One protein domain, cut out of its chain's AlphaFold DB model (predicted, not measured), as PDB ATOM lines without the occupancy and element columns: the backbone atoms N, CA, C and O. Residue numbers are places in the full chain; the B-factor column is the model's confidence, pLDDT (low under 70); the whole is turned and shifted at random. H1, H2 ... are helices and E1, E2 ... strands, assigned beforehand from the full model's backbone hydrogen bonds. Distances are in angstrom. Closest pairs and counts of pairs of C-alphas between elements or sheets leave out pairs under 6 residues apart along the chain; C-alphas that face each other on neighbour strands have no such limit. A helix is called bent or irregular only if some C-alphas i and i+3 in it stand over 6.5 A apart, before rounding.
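Overview. This is residues 36 to 172 of the 190 residues of an uncharacterized protein of Streptomyces alfalfae (UniProt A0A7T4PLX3). What does one see first? A small hairpin of two strands, E2 and E3, makes the middle, with short helices round it: H1 and H3 nearer to E2, H2 and H5 nearer to E3, and H4 farther out near H3. E1 lies toward one end of the longest axis, and residues 145 to 150 stick out toward the other. What is it made of? The printed part has 137 residues with five named helices and three named strands, in the order E1 H1 H2 E2 E3 H3 H4 H5; the sheet E2 - E3 is antiparallel, and the class is mostly helix, with under half of the residues in named elements. How large is it? It is compact, with a radius of gyration of the C-alphas of 15.7 A and spans of 53 by 36 by 30 A.

Arrangement. How do the two neighbour strands pair? E2, residues 105 to 108, and E3, residues 127 to 131, form an antiparallel hairpin at 150 degrees, with N 105 and O 131 2.7 A apart and N 107 and O 129 2.9 A apart, both within hydrogen-bond range. Which helices come near them? The closest C-alphas of E3 and H5, residues 164 to 170, are those of Arg 128 and Ala 165, 5.1 A apart. Those of E3 and H2, residues 74 to 83, are Ile 80 and Gly 129, 6.5 A apart, and those of E2 and H3, residues 133 to 145, are Asn 105 and Arg 133, 6.2 A apart. How do the helices meet? H1, residues 58 to 70, touches H2, about perpendicular at 81 degrees, the closest C-alphas being those of Ala 64 and Ala 74, 4.5 A apart. H2 touches H5, only just about perpendicular at 71 degrees, the closest C-alphas being those of Ile 80 and Ala 165, 5.7 A apart. H3 and H4, residues 154 to 161, are close but not clearly touching, with the C-alphas of Leu 140 and Ala 156 closest at 7.0 A. Are the helix backbones complete? Every O i to N i+4 pair is within hydrogen-bond range in H2, H4 and H5, against 6 of 9 in H1 and 5 of 9 in H3.

Along the chain. Where do the elements begin and end? E1, residues 44 to 46, begins at C-alpha 44 (93.505, 35.879, 95.756) and pairs with no named strand; H5 ends at C-alpha 170 (65.121, 28.091, 92.563). How long are the longer helices? H1 measures 19.5 A, H3 17.1 A and H2 14.2 A; H1 and H3 are irregular, only just, with C-alphas 66 and 69 6.6 A apart and C-alphas 137 and 140 6.7 A apart.

Size, cuts and confidence. What is the greatest reach? The two C-alphas farthest apart are those of Lys 46 and Gly 149, at 53.3 A, and the printed part has no cut. Which links are long, and where is confidence low? E1 to H1, H2 to E2 and E2 to E3 are long links; pLDDT is under 70 at residues 47 to 52 and 114 to 121.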
ATOM      1  N   CYS A  36      95.540  38.313  91.299       85.19
ATOM      2  CA  CYS A  36      94.136  38.564  90.990       85.19
ATOM      3  C   CYS A  36      93.223  37.694  91.845       85.19
ATOM      4  O   CYS A  36      93.642  36.652  92.348       85.19
ATOM      5  N   ASP A  37      91.964  38.093  91.989       88.62
ATOM      6  CA  ASP A  37      90.974  37.267  92.670       88.62
ATOM      7  C   ASP A  37      90.409  36.217  91.713       88.62
ATOM      8  O   ASP A  37      90.033  36.495  90.571       88.62
ATOM      9  N   CYS A  38      90.358  34.971  92.181       89.12
ATOM     10  CA  CYS A  38      89.818  33.866  91.411       89.12
ATOM     11  C   CYS A  38      88.349  34.135  91.069       89.12
ATOM     12  O   CYS A  38      87.489  34.121  91.947       89.12
ATOM     13  N   LYS A  39      88.025  34.213  89.778       88.12
ATOM     14  CA  LYS A  39      86.659  34.432  89.267       88.12
ATOM     15  C   LYS A  39      85.642  33.359  89.684       88.12
ATOM     16  O   LYS A  39      84.451  33.533  89.470       88.12
ATOM     17  N   GLY A  40      86.097  32.223  90.221       87.50
ATOM     18  CA  GLY A  40      85.228  31.133  90.681       87.50
ATOM     19  C   GLY A  40      85.002  31.092  92.193       87.50
ATOM     20  O   GLY A  40      83.950  30.643  92.631       87.50
ATOM     21  N   CYS A  41      85.971  31.520  93.005       89.19
ATOM     22  CA  CYS A  41      85.875  31.405  94.465       89.19
ATOM     23  C   CYS A  41      86.299  32.646  95.253       89.19
ATOM     24  O   CYS A  41      86.264  32.601  96.477       89.19
ATOM     25  N   GLY A  42      86.730  33.714  94.584       88.19
ATOM     26  CA  GLY A  42      87.149  34.967  95.207       88.19
ATOM     27  C   GLY A  42      88.503  34.925  95.917       88.19
ATOM     28  O   GLY A  42      88.963  35.961  96.370       88.19
ATOM     29  N   VAL A  43      89.168  33.766  96.018       88.19
ATOM     30  CA  VAL A  43      90.495  33.700  96.652       88.19
ATOM     31  C   VAL A  43      91.537  34.417  95.797       88.19
ATOM     32  O   VAL A  43      91.609  34.182  94.587       88.19
ATOM     33  N   THR A  44      92.375  35.234  96.425       87.69
ATOM     34  CA  THR A  44      93.505  35.879  95.756       87.69
ATOM     35  C   THR A  44      94.543  34.836  95.340       87.69
ATOM     36  O   THR A  44      94.995  34.012  96.136       87.69
ATOM     37  N   ILE A  45      94.923  34.860  94.066       84.81
ATOM     38  CA  ILE A  45      95.883  33.959  93.430       84.81
ATOM     39  C   ILE A  45      96.945  34.752  92.679       84.81
ATOM     40  O   ILE A  45      96.745  35.914  92.340       84.81
ATOM     41  N   LYS A  46      98.053  34.095  92.326       80.31
ATOM     42  CA  LYS A  46      98.969  34.633  91.311       80.31
ATOM     43  C   LYS A  46      98.260  34.696  89.960       80.31
ATOM     44  O   LYS A  46      97.614  33.717  89.591       80.31
ATOM     45  N   TYR A  47      98.418  35.777  89.211       69.31
ATOM     46  CA  TYR A  47      97.758  35.975  87.922       69.31
ATOM     47  C   TYR A  47      98.126  34.872  86.908       69.31
ATOM     48  O   TYR A  47      97.255  34.352  86.209       69.31
ATOM     49  N   TRP A  48      99.390  34.427  86.915       64.38
ATOM     50  CA  TRP A  48      99.924  33.397  86.015       64.38
ATOM     51  C   TRP A  48     100.402  32.144  86.750       64.38
ATOM     52  O   TRP A  48     100.957  32.240  87.849       64.38
ATOM     53  N   GLY A  49     100.227  30.975  86.121       64.25
ATOM     54  CA  GLY A  49     101.011  29.759  86.372       64.25
ATOM     55  C   GLY A  49     100.456  28.509  85.689       64.25
ATOM     56  O   GLY A  49      99.303  28.481  85.262       64.25
ATOM     57  N   GLU A  50     101.298  27.482  85.602       64.19
ATOM     58  CA  GLU A  50     101.034  26.261  84.836       64.19
ATOM     59  C   GLU A  50      99.726  25.558  85.228       64.19
ATOM     60  O   GLU A  50      99.309  25.532  86.390       64.19
ATOM     61  N   GLY A  51      99.042  25.008  84.222       66.50
ATOM     62  CA  GLY A  51      97.802  24.246  84.390       66.50
ATOM     63  C   GLY A  51      96.565  25.061  84.802       66.50
ATOM     64  O   GLY A  51      95.490  24.475  84.988       66.50
ATOM     65  N   ARG A  52      96.674  26.391  84.939       69.31
ATOM     66  CA  ARG A  52      95.563  27.279  85.317       69.31
ATOM     67  C   ARG A  52      94.920  27.952  84.111       69.31
ATOM     68  O   ARG A  52      95.581  28.314  83.144       69.31
ATOM     69  N   ARG A  53      93.604  28.155  84.189       75.06
ATOM     70  CA  ARG A  53      92.903  29.082  83.295       75.06
ATOM     71  C   ARG A  53      93.068  30.497  83.830       75.06
ATOM     72  O   ARG A  53      93.010  30.695  85.043       75.06
ATOM     73  N   ALA A  54      93.240  31.463  82.930       77.44
ATOM     74  CA  ALA A  54      93.383  32.870  83.291       77.44
ATOM     75  C   ALA A  54      92.261  33.309  84.253       77.44
ATOM     76  O   ALA A  54      91.077  33.105  83.976       77.44
ATOM     77  N   GLY A  55      92.645  33.877  85.400       81.88
ATOM     78  CA  GLY A  55      91.713  34.338  86.433       81.88
ATOM     79  C   GLY A  55      91.083  33.245  87.309       81.88
ATOM     80  O   GLY A  55      90.107  33.529  87.998       81.88
ATOM     81  N   HIS A  56      91.596  32.009  87.312       87.38
ATOM     82  CA  HIS A  56      91.123  30.941  88.200       87.38
ATOM     83  C   HIS A  56      92.255  30.260  88.982       87.38
ATOM     84  O   HIS A  56      93.348  30.020  88.470       87.38
ATOM     85  N   CYS A  57      91.972  29.867  90.231       88.25
ATOM     86  CA  CYS A  57      92.857  28.989  90.998       88.25
ATOM     87  C   CYS A  57      92.904  27.587  90.360       88.25
ATOM     88  O   CYS A  57      92.118  27.281  89.460       88.25
ATOM     89  N   GLN A  58      93.808  26.709  90.800       84.31
ATOM     90  CA  GLN A  58      93.956  25.374  90.202       84.31
ATOM     91  C   GLN A  58      92.663  24.540  90.286       84.31
ATOM     92  O   GLN A  58      92.266  23.921  89.297       84.31
ATOM     93  N   SER A  59      91.957  24.573  91.423       86.19
ATOM     94  CA  SER A  59      90.687  23.855  91.599       86.19
ATOM     95  C   SER A  59      89.568  24.447  90.732       86.19
ATOM     96  O   SER A  59      88.943  23.721  89.957       86.19
ATOM     97  N   CYS A  60      89.369  25.770  90.753       89.94
ATOM     98  CA  CYS A  60      88.379  26.434  89.900       89.94
ATOM     99  C   CYS A  60      88.717  26.344  88.407       89.94
ATOM    100  O   CYS A  60      87.803  26.339  87.595       89.94
ATOM    101  N   SER A  61      89.989  26.214  88.022       89.38
ATOM    102  CA  SER A  61      90.385  25.988  86.624       89.38
ATOM    103  C   SER A  61      89.890  24.637  86.108       89.38
ATOM    104  O   SER A  61      89.507  24.524  84.941       89.38
ATOM    105  N   ARG A  62      89.875  23.613  86.975       88.00
ATOM    106  CA  ARG A  62      89.308  22.297  86.658       88.00
ATOM    107  C   ARG A  62      87.790  22.369  86.523       88.00
ATOM    108  O   ARG A  62      87.275  21.963  85.484       88.00
ATOM    109  N   LEU A  63      87.108  22.986  87.490       91.12
ATOM    110  CA  LEU A  63      85.658  23.210  87.427       91.12
ATOM    111  C   LEU A  63      85.263  24.024  86.186       91.12
ATOM    112  O   LEU A  63      84.382  23.615  85.442       91.12
ATOM    113  N   ALA A  64      85.984  25.108  85.881       90.06
ATOM    114  CA  ALA A  64      85.770  25.924  84.684       90.06
ATOM    115  C   ALA A  64      85.935  25.132  83.381       90.06
ATOM    116  O   ALA A  64      85.403  25.521  82.348       90.06
ATOM    117  N   ARG A  65      86.731  24.057  83.371       88.94
ATOM    118  CA  ARG A  65      86.858  23.180  82.201       88.94
ATOM    119  C   ARG A  65      85.693  22.224  82.087       88.94
ATOM    120  O   ARG A  65      85.177  22.072  80.988       88.94
ATOM    121  N   GLN A  66      85.303  21.621  83.200       89.62
ATOM    122  CA  GLN A  66      84.204  20.674  83.234       89.62
ATOM    123  C   GLN A  66      82.880  21.371  82.898       89.62
ATOM    124  O   GLN A  66      82.201  20.951  81.972       89.62
ATOM    125  N   GLY A  67      82.587  22.504  83.548       90.19
ATOM    126  CA  GLY A  67      81.331  23.251  83.414       90.19
ATOM    127  C   GLY A  67      81.057  23.862  82.039       90.19
ATOM    128  O   GLY A  67      79.902  24.136  81.729       90.19
ATOM    129  N   ARG A  68      82.074  24.005  81.173       87.19
ATOM    130  CA  ARG A  68      81.906  24.543  79.808       87.19
ATOM    131  C   ARG A  68      80.879  23.778  78.979       87.19
ATOM    132  O   ARG A  68      80.143  24.399  78.231       87.19
ATOM    133  N   ARG A  69      80.826  22.452  79.125       85.62
ATOM    134  CA  ARG A  69      79.864  21.601  78.402       85.62
ATOM    135  C   ARG A  69      78.447  21.687  78.974       85.62
ATOM    136  O   ARG A  69      77.497  21.262  78.335       85.62
ATOM    137  N   TYR A  70      78.320  22.246  80.175       87.38
ATOM    138  CA  TYR A  70      77.096  22.271  80.969       87.38
ATOM    139  C   TYR A  70      76.549  23.687  81.150       87.38
ATOM    140  O   TYR A  70      75.701  23.884  82.007       87.38
ATOM    141  N   ASN A  71      77.053  24.688  80.418       88.06
ATOM    142  CA  ASN A  71      76.669  26.094  80.592       88.06
ATOM    143  C   ASN A  71      76.718  26.578  82.057       88.06
ATOM    144  O   ASN A  71      75.914  27.408  82.474       88.06
ATOM    145  N   LEU A  72      77.683  26.077  82.836       89.25
ATOM    146  CA  LEU A  72      77.914  26.481  84.223       89.25
ATOM    147  C   LEU A  72      79.303  27.098  84.387       89.25
ATOM    148  O   LEU A  72      80.300  26.612  83.840       89.25
ATOM    149  N   THR A  73      79.381  28.158  85.184       91.69
ATOM    150  CA  THR A  73      80.647  28.766  85.590       91.69
ATOM    151  C   THR A  73      81.345  27.912  86.655       91.69
ATOM    152  O   THR A  73      80.754  27.049  87.307       91.69
ATOM    153  N   ALA A  74      82.632  28.183  86.904       92.00
ATOM    154  CA  ALA A  74      83.317  27.597  88.059       92.00
ATOM    155  C   ALA A  74      82.670  27.995  89.397       92.00
ATOM    156  O   ALA A  74      82.754  27.227  90.353       92.00
ATOM    157  N   GLY A  75      82.052  29.182  89.459       92.81
ATOM    158  CA  GLY A  75      81.312  29.647  90.629       92.81
ATOM    159  C   GLY A  75      80.055  28.816  90.870       92.81
ATOM    160  O   GLY A  75      79.842  28.372  91.992       92.81
ATOM    161  N   ASP A  76      79.296  28.511  89.816       93.62
ATOM    162  CA  ASP A  76      78.079  27.691  89.904       93.62
ATOM    163  C   ASP A  76      78.374  26.279  90.399       93.62
ATOM    164  O   ASP A  76      77.775  25.809  91.365       93.62
ATOM    165  N   LEU A  77      79.358  25.616  89.788       94.75
ATOM    166  CA  LEU A  77      79.770  24.280  90.217       94.75
ATOM    167  C   LEU A  77      80.289  24.284  91.653       94.75
ATOM    168  O   LEU A  77      80.051  23.334  92.397       94.75
ATOM    169  N   ARG A  78      80.973  25.355  92.069       93.81
ATOM    170  CA  ARG A  78      81.415  25.483  93.454       93.81
ATOM    171  C   ARG A  78      80.255  25.731  94.408       93.81
ATOM    172  O   ARG A  78      80.271  25.172  95.496       93.81
ATOM    173  N   ALA A  79      79.253  26.510  94.019       94.56
ATOM    174  CA  ALA A  79      78.046  26.702  94.812       94.56
ATOM    175  C   ALA A  79      77.308  25.371  95.015       94.56
ATOM    176  O   ALA A  79      76.952  25.045  96.146       94.56
ATOM    177  N   ILE A  80      77.171  24.563  93.956       96.31
ATOM    178  CA  ILE A  80      76.602  23.207  94.030       96.31
ATOM    179  C   ILE A  80      77.425  22.337  94.983       96.31
ATOM    180  O   ILE A  80      76.870  21.752  95.912       96.31
ATOM    181  N   LEU A  81      78.750  22.290  94.809       95.56
ATOM    182  CA  LEU A  81      79.625  21.481  95.658       95.56
ATOM    183  C   LEU A  81      79.577  21.912  97.129       95.56
ATOM    184  O   LEU A  81      79.568  21.068  98.020       95.56
ATOM    185  N   ASN A  82      79.527  23.220  97.386       94.75
ATOM    186  CA  ASN A  82      79.414  23.770  98.733       94.75
ATOM    187  C   ASN A  82      78.068  23.403  99.366       94.75
ATOM    188  O   ASN A  82      78.046  23.005 100.527       94.75
ATOM    189  N   LEU A  83      76.964  23.481  98.612       95.62
ATOM    190  CA  LEU A  83      75.648  23.044  99.088       95.62
ATOM    191  C   LEU A  83      75.635  21.543  99.419       95.62
ATOM    192  O   LEU A  83      74.949  21.125 100.346       95.62
ATOM    193  N   GLN A  84      76.415  20.742  98.692       96.56
ATOM    194  CA  GLN A  84      76.624  19.320  98.970       96.56
ATOM    195  C   GLN A  84      77.598  19.045 100.126       96.56
ATOM    196  O   GLN A  84      77.831  17.886 100.444       96.56
ATOM    197  N   GLY A  85      78.218  20.065 100.727       96.00
ATOM    198  CA  GLY A  85      79.216  19.881 101.785       96.00
ATOM    199  C   GLY A  85      80.574  19.365 101.295       96.00
ATOM    200  O   GLY A  85      81.346  18.827 102.080       96.00
ATOM    201  N   GLY A  86      80.888  19.510 100.005       94.25
ATOM    202  CA  GLY A  86      82.161  19.051  99.441       94.25
ATOM    203  C   GLY A  86      82.225  17.555  99.134       94.25
ATOM    204  O   GLY A  86      83.311  17.049  98.852       94.25
ATOM    205  N   VAL A  87      81.089  16.856  99.164       96.25
ATOM    206  CA  VAL A  87      80.991  15.408  98.937       96.25
ATOM    207  C   VAL A  87      80.035  15.070  97.792       96.25
ATOM    208  O   VAL A  87      79.285  15.917  97.302       96.25
ATOM    209  N   CYS A  88      80.071  13.814  97.350       97.19
ATOM    210  CA  CYS A  88      79.130  13.245  96.395       97.19
ATOM    211  C   CYS A  88      77.702  13.353  96.943       97.19
ATOM    212  O   CYS A  88      77.423  12.845  98.030       97.19
ATOM    213  N   ALA A  89      76.785  13.947  96.174       97.50
ATOM    214  CA  ALA A  89      75.389  14.110  96.595       97.50
ATOM    215  C   ALA A  89      74.651  12.781  96.834       97.50
ATOM    216  O   ALA A  89      73.632  12.772  97.519       97.50
ATOM    217  N   LEU A  90      75.154  11.672  96.274       96.44
ATOM    218  CA  LEU A  90      74.514  10.362  96.361       96.44
ATOM    219  C   LEU A  90      75.122   9.456  97.442       96.44
ATOM    220  O   LEU A  90      74.380   8.816  98.172       96.44
ATOM    221  N   CYS A  91      76.447   9.368  97.587       95.44
ATOM    222  CA  CYS A  91      77.061   8.488  98.599       95.44
ATOM    223  C   CYS A  91      77.645   9.215  99.815       95.44
ATOM    224  O   CYS A  91      78.029   8.552 100.776       95.44
ATOM    225  N   GLY A  92      77.733  10.548  99.786       95.62
ATOM    226  CA  GLY A  92      78.335  11.337 100.863       95.62
ATOM    227  C   GLY A  92      79.857  11.193 100.982       95.62
ATOM    228  O   GLY A  92      80.431  11.674 101.951       95.62
ATOM    229  N   GLN A  93      80.517  10.548 100.015       95.44
ATOM    230  CA  GLN A  93      81.971  10.357 100.002       95.44
ATOM    231  C   GLN A  93      82.687  11.401  99.139       95.44
ATOM    232  O   GLN A  93      82.072  12.096  98.323       95.44
ATOM    233  N   GLY A  94      84.008  11.490  99.301       93.44
ATOM    234  CA  GLY A  94      84.875  12.284  98.430       93.44
ATOM    235  C   GLY A  94      84.880  11.797  96.970       93.44
ATOM    236  O   GLY A  94      84.307  10.752  96.653       93.44
ATOM    237  N   PRO A  95      85.526  12.546  96.059       89.56
ATOM    238  CA  PRO A  95      85.529  12.216  94.633       89.56
ATOM    239  C   PRO A  95      86.274  10.912  94.318       89.56
ATOM    240  O   PRO A  95      85.882  10.220  93.384       89.56
ATOM    241  N   ASP A  96      87.276  10.579  95.136       89.00
ATOM    242  CA  ASP A  96      88.193   9.446  94.968       89.00
ATOM    243  C   ASP A  96      87.842   8.260  95.881       89.00
ATOM    244  O   ASP A  96      88.706   7.566  96.410       89.00
ATOM    245  N   CYS A  97      86.551   8.054  96.150       84.56
ATOM    246  CA  CYS A  97      86.091   7.002  97.060       84.56
ATOM    247  C   CYS A  97      86.393   5.573  96.570       84.56
ATOM    248  O   CYS A  97      86.264   4.625  97.336       84.56
ATOM    249  N   ASP A  98      86.751   5.425  95.299       78.00
ATOM    250  CA  ASP A  98      87.065   4.180  94.601       78.00
ATOM    251  C   ASP A  98      88.525   4.131  94.112       78.00
ATOM    252  O   ASP A  98      88.874   3.245  93.330       78.00
ATOM    253  N   GLY A  99      89.359   5.109  94.493       79.69
ATOM    254  CA  GLY A  99      90.732   5.256  93.997       79.69
ATOM    255  C   GLY A  99      90.839   5.507  92.486       79.69
ATOM    256  O   GLY A  99      91.924   5.369  91.920       79.69
ATOM    257  N   SER A 100      89.729   5.801  91.798       72.19
ATOM    258  CA  SER A 100      89.697   5.871  90.333       72.19
ATOM    259  C   SER A 100      89.767   7.295  89.798       72.19
ATOM    260  O   SER A 100      90.068   7.488  88.618       72.19
ATOM    261  N   SER A 101      89.432   8.308  90.603       80.06
ATOM    262  CA  SER A 101      89.384   9.686  90.121       80.06
ATOM    263  C   SER A 101      89.456  10.722  91.243       80.06
ATOM    264  O   SER A 101      88.564  10.792  92.085       80.06
ATOM    265  N   PRO A 102      90.390  11.689  91.173       85.81
ATOM    266  CA  PRO A 102      90.462  12.771  92.149       85.81
ATOM    267  C   PRO A 102      89.407  13.872  91.924       85.81
ATOM    268  O   PRO A 102      89.520  14.958  92.496       85.81
ATOM    269  N   HIS A 103      88.420  13.672  91.041       88.81
ATOM    270  CA  HIS A 103      87.432  14.694  90.688       88.81
ATOM    271  C   HIS A 103      85.998  14.163  90.604       88.81
ATOM    272  O   HIS A 103      85.745  13.035  90.186       88.81
ATOM    273  N   PHE A 104      85.047  15.028  90.970       94.62
ATOM    274  CA  PHE A 104      83.621  14.766  90.809       94.62
ATOM    275  C   PHE A 104      83.200  14.841  89.339       94.62
ATOM    276  O   PHE A 104      83.774  15.587  88.546       94.62
ATOM    277  N   ASN A 105      82.155  14.103  88.998       94.19
ATOM    278  CA  ASN A 105      81.459  14.134  87.721       94.19
ATOM    279  C   ASN A 105      80.206  15.006  87.837       94.19
ATOM    280  O   ASN A 105      79.553  15.013  88.881       94.19
ATOM    281  N   ILE A 106      79.892  15.747  86.773       95.19
ATOM    282  CA  ILE A 106      78.666  16.548  86.693       95.19
ATOM    283  C   ILE A 106      77.550  15.634  86.213       95.19
ATOM    284  O   ILE A 106      77.539  15.203  85.058       95.19
ATOM    285  N   ASP A 107      76.624  15.356  87.116       95.88
ATOM    286  CA  ASP A 107      75.430  14.591  86.824       95.88
ATOM    287  C   ASP A 107      74.325  15.507  86.285       95.88
ATOM    288  O   ASP A 107      74.135  16.636  86.758       95.88
ATOM    289  N   HIS A 108      73.604  15.026  85.275       93.50
ATOM    290  CA  HIS A 108      72.583  15.789  84.575       93.50
ATOM    291  C   HIS A 108      71.487  14.880  84.024       93.50
ATOM    292  O   HIS A 108      71.707  13.705  83.755       93.50
ATOM    293  N   ASP A 109      70.304  15.454  83.858       91.25
ATOM    294  CA  ASP A 109      69.150  14.779  83.281       91.25
ATOM    295  C   ASP A 109      69.307  14.627  81.757       91.25
ATOM    296  O   ASP A 109      69.312  15.617  81.014       91.25
ATOM    297  N   HIS A 110      69.432  13.377  81.303       85.56
ATOM    298  CA  HIS A 110      69.557  13.019  79.889       85.56
ATOM    299  C   HIS A 110      68.229  13.102  79.114       85.56
ATOM    300  O   HIS A 110      68.257  13.127  77.884       85.56
ATOM    301  N   GLU A 111      67.071  13.181  79.782       84.62
ATOM    302  CA  GLU A 111      65.783  13.429  79.116       84.62
ATOM    303  C   GLU A 111      65.637  14.912  78.723       84.62
ATOM    304  O   GLU A 111      64.991  15.236  77.726       84.62
ATOM    305  N   CYS A 112      66.274  15.823  79.471       83.69
ATOM    306  CA  CYS A 112      66.144  17.268  79.277       83.69
ATOM    307  C   CYS A 112      66.900  17.802  78.048       83.69
ATOM    308  O   CYS A 112      66.424  18.715  77.373       83.69
ATOM    309  N   CYS A 113      68.088  17.274  77.754       76.00
ATOM    310  CA  CYS A 113      68.878  17.684  76.592       76.00
ATOM    311  C   CYS A 113      69.336  16.448  75.827       76.00
ATOM    312  O   CYS A 113      70.228  15.736  76.282       76.00
ATOM    313  N   LYS A 114      68.769  16.227  74.636       67.25
ATOM    314  CA  LYS A 114      69.351  15.283  73.678       67.25
ATOM    315  C   LYS A 114      70.670  15.872  73.158       67.25
ATOM    316  O   LYS A 114      70.715  17.084  72.938       67.25
ATOM    317  N   PRO A 115      71.729  15.068  72.955       55.31
ATOM    318  CA  PRO A 115      72.917  15.541  72.254       55.31
ATOM    319  C   PRO A 115      72.474  16.086  70.891       55.31
ATOM    320  O   PRO A 115      71.825  15.362  70.139       55.31
ATOM    321  N   SER A 116      72.738  17.359  70.604       52.75
ATOM    322  CA  SER A 116      72.501  17.931  69.280       52.75
ATOM    323  C   SER A 116      73.831  18.160  68.577       52.75
ATOM    324  O   SER A 116      74.825  18.553  69.193       52.75
ATOM    325  N   ASP A 117      73.834  17.924  67.269       48.47
ATOM    326  CA  ASP A 117      75.036  17.926  66.430       48.47
ATOM    327  C   ASP A 117      75.678  19.322  66.291       48.47
ATOM    328  O   ASP A 117      76.813  19.444  65.836       48.47
ATOM    329  N   ALA A 118      74.979  20.385  66.713       47.19
ATOM    330  CA  ALA A 118      75.366  21.776  66.463       47.19
ATOM    331  C   ALA A 118      75.879  22.558  67.688       47.19
ATOM    332  O   ALA A 118      76.427  23.645  67.516       47.19
ATOM    333  N   ALA A 119      75.765  22.052  68.918       49.81
ATOM    334  CA  ALA A 119      76.366  22.729  70.065       49.81
ATOM    335  C   ALA A 119      76.607  21.752  71.213       49.81
ATOM    336  O   ALA A 119      75.678  21.238  71.826       49.81
ATOM    337  N   TRP A 120      77.877  21.564  71.564       53.78
ATOM    338  CA  TRP A 120      78.389  20.782  72.700       53.78
ATOM    339  C   TRP A 120      77.937  21.276  74.097       53.78
ATOM    340  O   TRP A 120      78.608  21.023  75.102       53.78
ATOM    341  N   SER A 121      76.836  22.021  74.177       59.81
ATOM    342  CA  SER A 121      76.343  22.687  75.373       59.81
ATOM    343  C   SER A 121      74.926  22.229  75.698       59.81
ATOM    344  O   SER A 121      73.969  22.613  75.026       59.81
ATOM    345  N   ILE A 122      74.780  21.447  76.765       77.38
ATOM    346  CA  ILE A 122      73.463  21.215  77.368       77.38
ATOM    347  C   ILE A 122      73.006  22.487  78.100       77.38
ATOM    348  O   ILE A 122      73.826  23.324  78.475       77.38
ATOM    349  N   CYS A 123      71.703  22.658  78.331       84.69
ATOM    350  CA  CYS A 123      71.121  23.914  78.829       84.69
ATOM    351  C   CYS A 123      71.651  24.385  80.200       84.69
ATOM    352  O   CYS A 123      71.419  25.523  80.596       84.69
ATOM    353  N   GLY A 124      72.319  23.508  80.956       85.62
ATOM    354  CA  GLY A 124      72.787  23.745  82.323       85.62
ATOM    355  C   GLY A 124      71.691  23.630  83.375       85.62
ATOM    356  O   GLY A 124      71.953  23.205  84.497       85.62
ATOM    357  N   ALA A 125      70.437  23.897  83.007       86.88
ATOM    358  CA  ALA A 125      69.274  23.622  83.842       86.88
ATOM    359  C   ALA A 125      69.060  22.109  84.087       86.88
ATOM    360  O   ALA A 125      68.459  21.728  85.090       86.88
ATOM    361  N   CYS A 126      69.574  21.235  83.226       90.62
ATOM    362  CA  CYS A 126      69.521  19.786  83.429       90.62
ATOM    363  C   CYS A 126      70.519  19.270  84.476       90.62
ATOM    364  O   CYS A 126      70.406  18.119  84.888       90.62
ATOM    365  N   VAL A 127      71.488  20.080  84.922       94.25
ATOM    366  CA  VAL A 127      72.460  19.651  85.937       94.25
ATOM    367  C   VAL A 127      71.746  19.394  87.258       94.25
ATOM    368  O   VAL A 127      70.980  20.230  87.737       94.25
ATOM    369  N   ARG A 128      72.021  18.233  87.853       96.75
ATOM    370  CA  ARG A 128      71.440  17.784  89.121       96.75
ATOM    371  C   ARG A 128      72.415  17.996  90.278       96.75
ATOM    372  O   ARG A 128      72.048  18.575  91.304       96.75
ATOM    373  N   GLY A 129      73.678  17.622  90.100       97.00
ATOM    374  CA  GLY A 129      74.678  17.705  91.160       97.00
ATOM    375  C   GLY A 129      76.057  17.208  90.742       97.00
ATOM    376  O   GLY A 129      76.314  16.902  89.580       97.00
ATOM    377  N   LEU A 130      76.958  17.150  91.720       97.38
ATOM    378  CA  LEU A 130      78.297  16.589  91.579       97.38
ATOM    379  C   LEU A 130      78.375  15.236  92.288       97.38
ATOM    380  O   LEU A 130      78.116  15.144  93.491       97.38
ATOM    381  N   LEU A 131      78.761  14.199  91.552       97.38
ATOM    382  CA  LEU A 131      78.812  12.815  92.023       97.38
ATOM    383  C   LEU A 131      80.226  12.234  91.885       97.38
ATOM    384  O   LEU A 131      80.993  12.651  91.020       97.38
ATOM    385  N   CYS A 132      80.600  11.260  92.719       96.06
ATOM    386  CA  CYS A 132      81.804  10.466  92.452       96.06
ATOM    387  C   CYS A 132      81.608   9.618  91.182       96.06
ATOM    388  O   CYS A 132      80.483   9.445  90.702       96.06
ATOM    389  N   ARG A 133      82.700   9.088  90.622       94.19
ATOM    390  CA  ARG A 133      82.650   8.310  89.376       94.19
ATOM    391  C   ARG A 133      81.735   7.089  89.483       94.19
ATOM    392  O   ARG A 133      80.899   6.908  88.604       94.19
ATOM    393  N   GLU A 134      81.836   6.316  90.561       93.69
ATOM    394  CA  GLU A 134      81.008   5.116  90.758       93.69
ATOM    395  C   GLU A 134      79.523   5.444  90.846       93.69
ATOM    396  O   GLU A 134      78.717   4.853  90.130       93.69
ATOM    397  N   CYS A 135      79.152   6.427  91.672       96.31
ATOM    398  CA  CYS A 135      77.760   6.852  91.791       96.31
ATOM    399  C   CYS A 135      77.211   7.383  90.471       96.31
ATOM    400  O   CYS A 135      76.066   7.095  90.158       96.31
ATOM    401  N   ASN A 136      78.005   8.127  89.699       96.25
ATOM    402  CA  ASN A 136      77.552   8.691  88.433       96.25
ATOM    403  C   ASN A 136      77.436   7.628  87.331       96.25
ATOM    404  O   ASN A 136      76.369   7.411  86.770       96.25
ATOM    405  N   ALA A 137      78.551   6.966  87.016       92.38
ATOM    406  CA  ALA A 137      78.688   6.151  85.814       92.38
ATOM    407  C   ALA A 137      78.175   4.717  85.981       92.38
ATOM    408  O   ALA A 137      77.797   4.099  84.989       92.38
ATOM    409  N   ARG A 138      78.186   4.171  87.203       91.56
ATOM    410  CA  ARG A 138      77.782   2.780  87.460       91.56
ATOM    411  C   ARG A 138      76.501   2.685  88.274       91.56
ATOM    412  O   ARG A 138      75.640   1.895  87.930       91.56
ATOM    413  N   GLY A 139      76.364   3.497  89.318       94.44
ATOM    414  CA  GLY A 139      75.204   3.475  90.207       94.44
ATOM    415  C   GLY A 139      73.966   4.093  89.564       94.44
ATOM    416  O   GLY A 139      73.024   3.390  89.208       94.44
ATOM    417  N   LEU A 140      73.967   5.418  89.419       96.44
ATOM    418  CA  LEU A 140      72.809   6.178  88.961       96.44
ATOM    419  C   LEU A 140      72.470   5.874  87.499       96.44
ATOM    420  O   LEU A 140      71.307   5.647  87.196       96.44
ATOM    421  N   ALA A 141      73.473   5.770  86.619       94.19
ATOM    422  CA  ALA A 141      73.254   5.422  85.214       94.19
ATOM    423  C   ALA A 141      72.545   4.064  85.029       94.19
ATOM    424  O   ALA A 141      71.611   3.961  84.236       94.19
ATOM    425  N   TRP A 142      72.948   3.027  85.775       95.25
ATOM    426  CA  TRP A 142      72.244   1.739  85.774       95.25
ATOM    427  C   TRP A 142      70.851   1.863  86.393       95.25
ATOM    428  O   TRP A 142      69.879   1.357  85.846       95.25
ATOM    429  N   TYR A 143      70.731   2.572  87.511       96.69
ATOM    430  CA  TYR A 143      69.455   2.733  88.198       96.69
ATOM    431  C   TYR A 143      68.398   3.431  87.324       96.69
ATOM    432  O   TYR A 143      67.236   3.026  87.293       96.69
ATOM    433  N   GLU A 144      68.800   4.446  86.558       94.38
ATOM    434  CA  GLU A 144      67.935   5.148  85.609       94.38
ATOM    435  C   GLU A 144      67.603   4.328  84.354       94.38
ATOM    436  O   GLU A 144      66.639   4.663  83.665       94.38
ATOM    437  N   SER A 145      68.326   3.242  84.062       93.88
ATOM    438  CA  SER A 145      67.974   2.328  82.965       93.88
ATOM    439  C   SER A 145      66.902   1.305  83.361       93.88
ATOM    440  O   SER A 145      66.247   0.725  82.494       93.88
ATOM    441  N   LEU A 146      66.658   1.117  84.664       95.31
ATOM    442  CA  LEU A 146      65.612   0.222  85.153       95.31
ATOM    443  C   LEU A 146      64.206   0.768  84.844       95.31
ATOM    444  O   LEU A 146      63.984   1.987  84.884       95.31
ATOM    445  N   PRO A 147      63.204  -0.107  84.629       95.94
ATOM    446  CA  PRO A 147      61.801   0.297  84.603       95.94
ATOM    447  C   PRO A 147      61.414   1.034  85.889       95.94
ATOM    448  O   PRO A 147      61.839   0.639  86.972       95.94
ATOM    449  N   ARG A 148      60.564   2.069  85.796       91.19
ATOM    450  CA  ARG A 148      60.183   2.909  86.953       91.19
ATOM    451  C   ARG A 148      59.678   2.098  88.155       91.19
ATOM    452  O   ARG A 148      60.050   2.404  89.279       91.19
ATOM    453  N   GLY A 149      58.921   1.022  87.923       95.75
ATOM    454  CA  GLY A 149      58.428   0.133  88.986       95.75
ATOM    455  C   GLY A 149      59.507  -0.672  89.727       95.75
ATOM    456  O   GLY A 149      59.204  -1.293  90.736       95.75
ATOM    457  N   ARG A 150      60.756  -0.671  89.243       96.06
ATOM    458  CA  ARG A 150      61.919  -1.311  89.882       96.06
ATOM    459  C   ARG A 150      62.907  -0.300  90.471       96.06
ATOM    460  O   ARG A 150      63.996  -0.677  90.886       96.06
ATOM    461  N   ARG A 151      62.555   0.989  90.484       96.12
ATOM    462  CA  ARG A 151      63.377   2.057  91.061       96.12
ATOM    463  C   ARG A 151      62.973   2.283  92.516       96.12
ATOM    464  O   ARG A 151      62.285   3.245  92.840       96.12
ATOM    465  N   ASP A 152      63.421   1.402  93.402       95.50
ATOM    466  CA  ASP A 152      63.090   1.412  94.837       95.50
ATOM    467  C   ASP A 152      64.236   1.899  95.744       95.50
ATOM    468  O   ASP A 152      64.041   2.135  96.937       95.50
ATOM    469  N   TRP A 153      65.430   2.132  95.187       95.69
ATOM    470  CA  TRP A 153      66.534   2.759  95.915       95.69
ATOM    471  C   TRP A 153      66.207   4.190  96.378       95.69
ATOM    472  O   TRP A 153      66.464   5.182  95.692       95.69
ATOM    473  N   ARG A 154      65.700   4.291  97.612       96.06
ATOM    474  CA  ARG A 154      65.268   5.540  98.257       96.06
ATOM    475  C   ARG A 154      66.244   6.698  98.064       96.06
ATOM    476  O   ARG A 154      65.832   7.780  97.671       96.06
ATOM    477  N   ARG A 155      67.539   6.477  98.302       95.25
ATOM    478  CA  ARG A 155      68.538   7.552  98.243       95.25
ATOM    479  C   ARG A 155      68.700   8.138  96.835       95.25
ATOM    480  O   ARG A 155      68.859   9.347  96.705       95.25
ATOM    481  N   ALA A 156      68.654   7.304  95.794       96.50
ATOM    482  CA  ALA A 156      68.671   7.797  94.420       96.50
ATOM    483  C   ALA A 156      67.379   8.531  94.076       96.50
ATOM    484  O   ALA A 156      67.446   9.608  93.495       96.50
ATOM    485  N   ASN A 157      66.226   8.018  94.500       97.19
ATOM    486  CA  ASN A 157      64.954   8.708  94.295       97.19
ATOM    487  C   ASN A 157      64.917  10.081  94.983       97.19
ATOM    488  O   ASN A 157      64.500  11.053  94.358       97.19
ATOM    489  N   ASP A 158      65.422  10.193  96.213       96.50
ATOM    490  CA  ASP A 158      65.532  11.469  96.931       96.50
ATOM    491  C   ASP A 158      66.429  12.461  96.166       96.50
ATOM    492  O   ASP A 158      66.075  13.632  95.991       96.50
ATOM    493  N   TYR A 159      67.571  11.985  95.657       97.06
ATOM    494  CA  TYR A 159      68.486  12.774  94.834       97.06
ATOM    495  C   TYR A 159      67.847  13.234  93.511       97.06
ATOM    496  O   TYR A 159      67.957  14.406  93.153       97.06
ATOM    497  N   LEU A 160      67.158  12.336  92.801       95.62
ATOM    498  CA  LEU A 160      66.486  12.622  91.531       95.62
ATOM    499  C   LEU A 160      65.315  13.598  91.709       95.62
ATOM    500  O   LEU A 160      65.125  14.490  90.883       95.62
ATOM    501  N   ALA A 161      64.551  13.465  92.796       94.31
ATOM    502  CA  ALA A 161      63.397  14.312  93.081       94.31
ATOM    503  C   ALA A 161      63.797  15.718  93.555       94.31
ATOM    504  O   ALA A 161      63.151  16.710  93.201       94.31
ATOM    505  N   ASN A 162      64.862  15.830  94.354       94.00
ATOM    506  CA  ASN A 162      65.302  17.105  94.918       94.00
ATOM    507  C   ASN A 162      66.819  17.337  94.775       94.00
ATOM    508  O   ASN A 162      67.536  17.435  95.779       94.00
ATOM    509  N   PRO A 163      67.323  17.473  93.536       95.81
ATOM    510  CA  PRO A 163      68.755  17.565  93.299       95.81
ATOM    511  C   PRO A 163      69.346  18.901  93.796       95.81
ATOM    512  O   PRO A 163      68.689  19.949  93.702       95.81
ATOM    513  N   PRO A 164      70.603  18.922  94.287       96.19
ATOM    514  CA  PRO A 164      71.244  20.123  94.834       96.19
ATOM    515  C   PRO A 164      71.231  21.337  93.897       96.19
ATOM    516  O   PRO A 164      70.929  22.454  94.324       96.19
ATOM    517  N   ALA A 165      71.504  21.138  92.608       95.25
ATOM    518  CA  ALA A 165      71.537  22.228  91.638       95.25
ATOM    519  C   ALA A 165      70.151  22.861  91.416       95.25
ATOM    520  O   ALA A 165      70.048  24.079  91.254       95.25
ATOM    521  N   ARG A 166      69.063  22.075  91.509       92.81
ATOM    522  CA  ARG A 166      67.689  22.602  91.433       92.81
ATOM    523  C   ARG A 166      67.411  23.581  92.568       92.81
ATOM    524  O   ARG A 166      66.810  24.621  92.315       92.81
ATOM    525  N   ARG A 167      67.870  23.285  93.788       90.62
ATOM    526  CA  ARG A 167      67.683  24.165  94.954       90.62
ATOM    527  C   ARG A 167      68.341  25.528  94.739       90.62
ATOM    528  O   ARG A 167      67.711  26.550  94.987       90.62
ATOM    529  N   LEU A 168      69.569  25.548  94.218       92.75
ATOM    530  CA  LEU A 168      70.285  26.796  93.922       92.75
ATOM    531  C   LEU A 168      69.663  27.577  92.766       92.75
ATOM    532  O   LEU A 168      69.629  28.802  92.809       92.75
ATOM    533  N   ARG A 169      69.143  26.884  91.750       90.44
ATOM    534  CA  ARG A 169      68.410  27.528  90.657       90.44
ATOM    535  C   ARG A 169      67.134  28.205  91.154       90.44
ATOM    536  O   ARG A 169      66.889  29.346  90.791       90.44
ATOM    537  N   LEU A 170      66.346  27.522  91.987       87.69
ATOM    538  CA  LEU A 170      65.121  28.091  92.563       87.69
ATOM    539  C   LEU A 170      65.413  29.281  93.489       87.69
ATOM    540  O   LEU A 170      64.595  30.185  93.588       87.69
ATOM    541  N   ALA A 171      66.592  29.309  94.114       88.69
ATOM    542  CA  ALA A 171      67.068  30.443  94.903       88.69
ATOM    543  C   ALA A 171      67.669  31.591  94.059       88.69
ATOM    544  O   ALA A 171      68.085  32.597  94.626       88.69
ATOM    545  N   GLY A 172      67.756  31.453  92.729       84.94
ATOM    546  CA  GLY A 172      68.339  32.468  91.841       84.94
ATOM    547  C   GLY A 172      69.870  32.583  91.904       84.94
ATOM    548  O   GLY A 172      70.434  33.566  91.432       84.94
TER     549      GLY A 172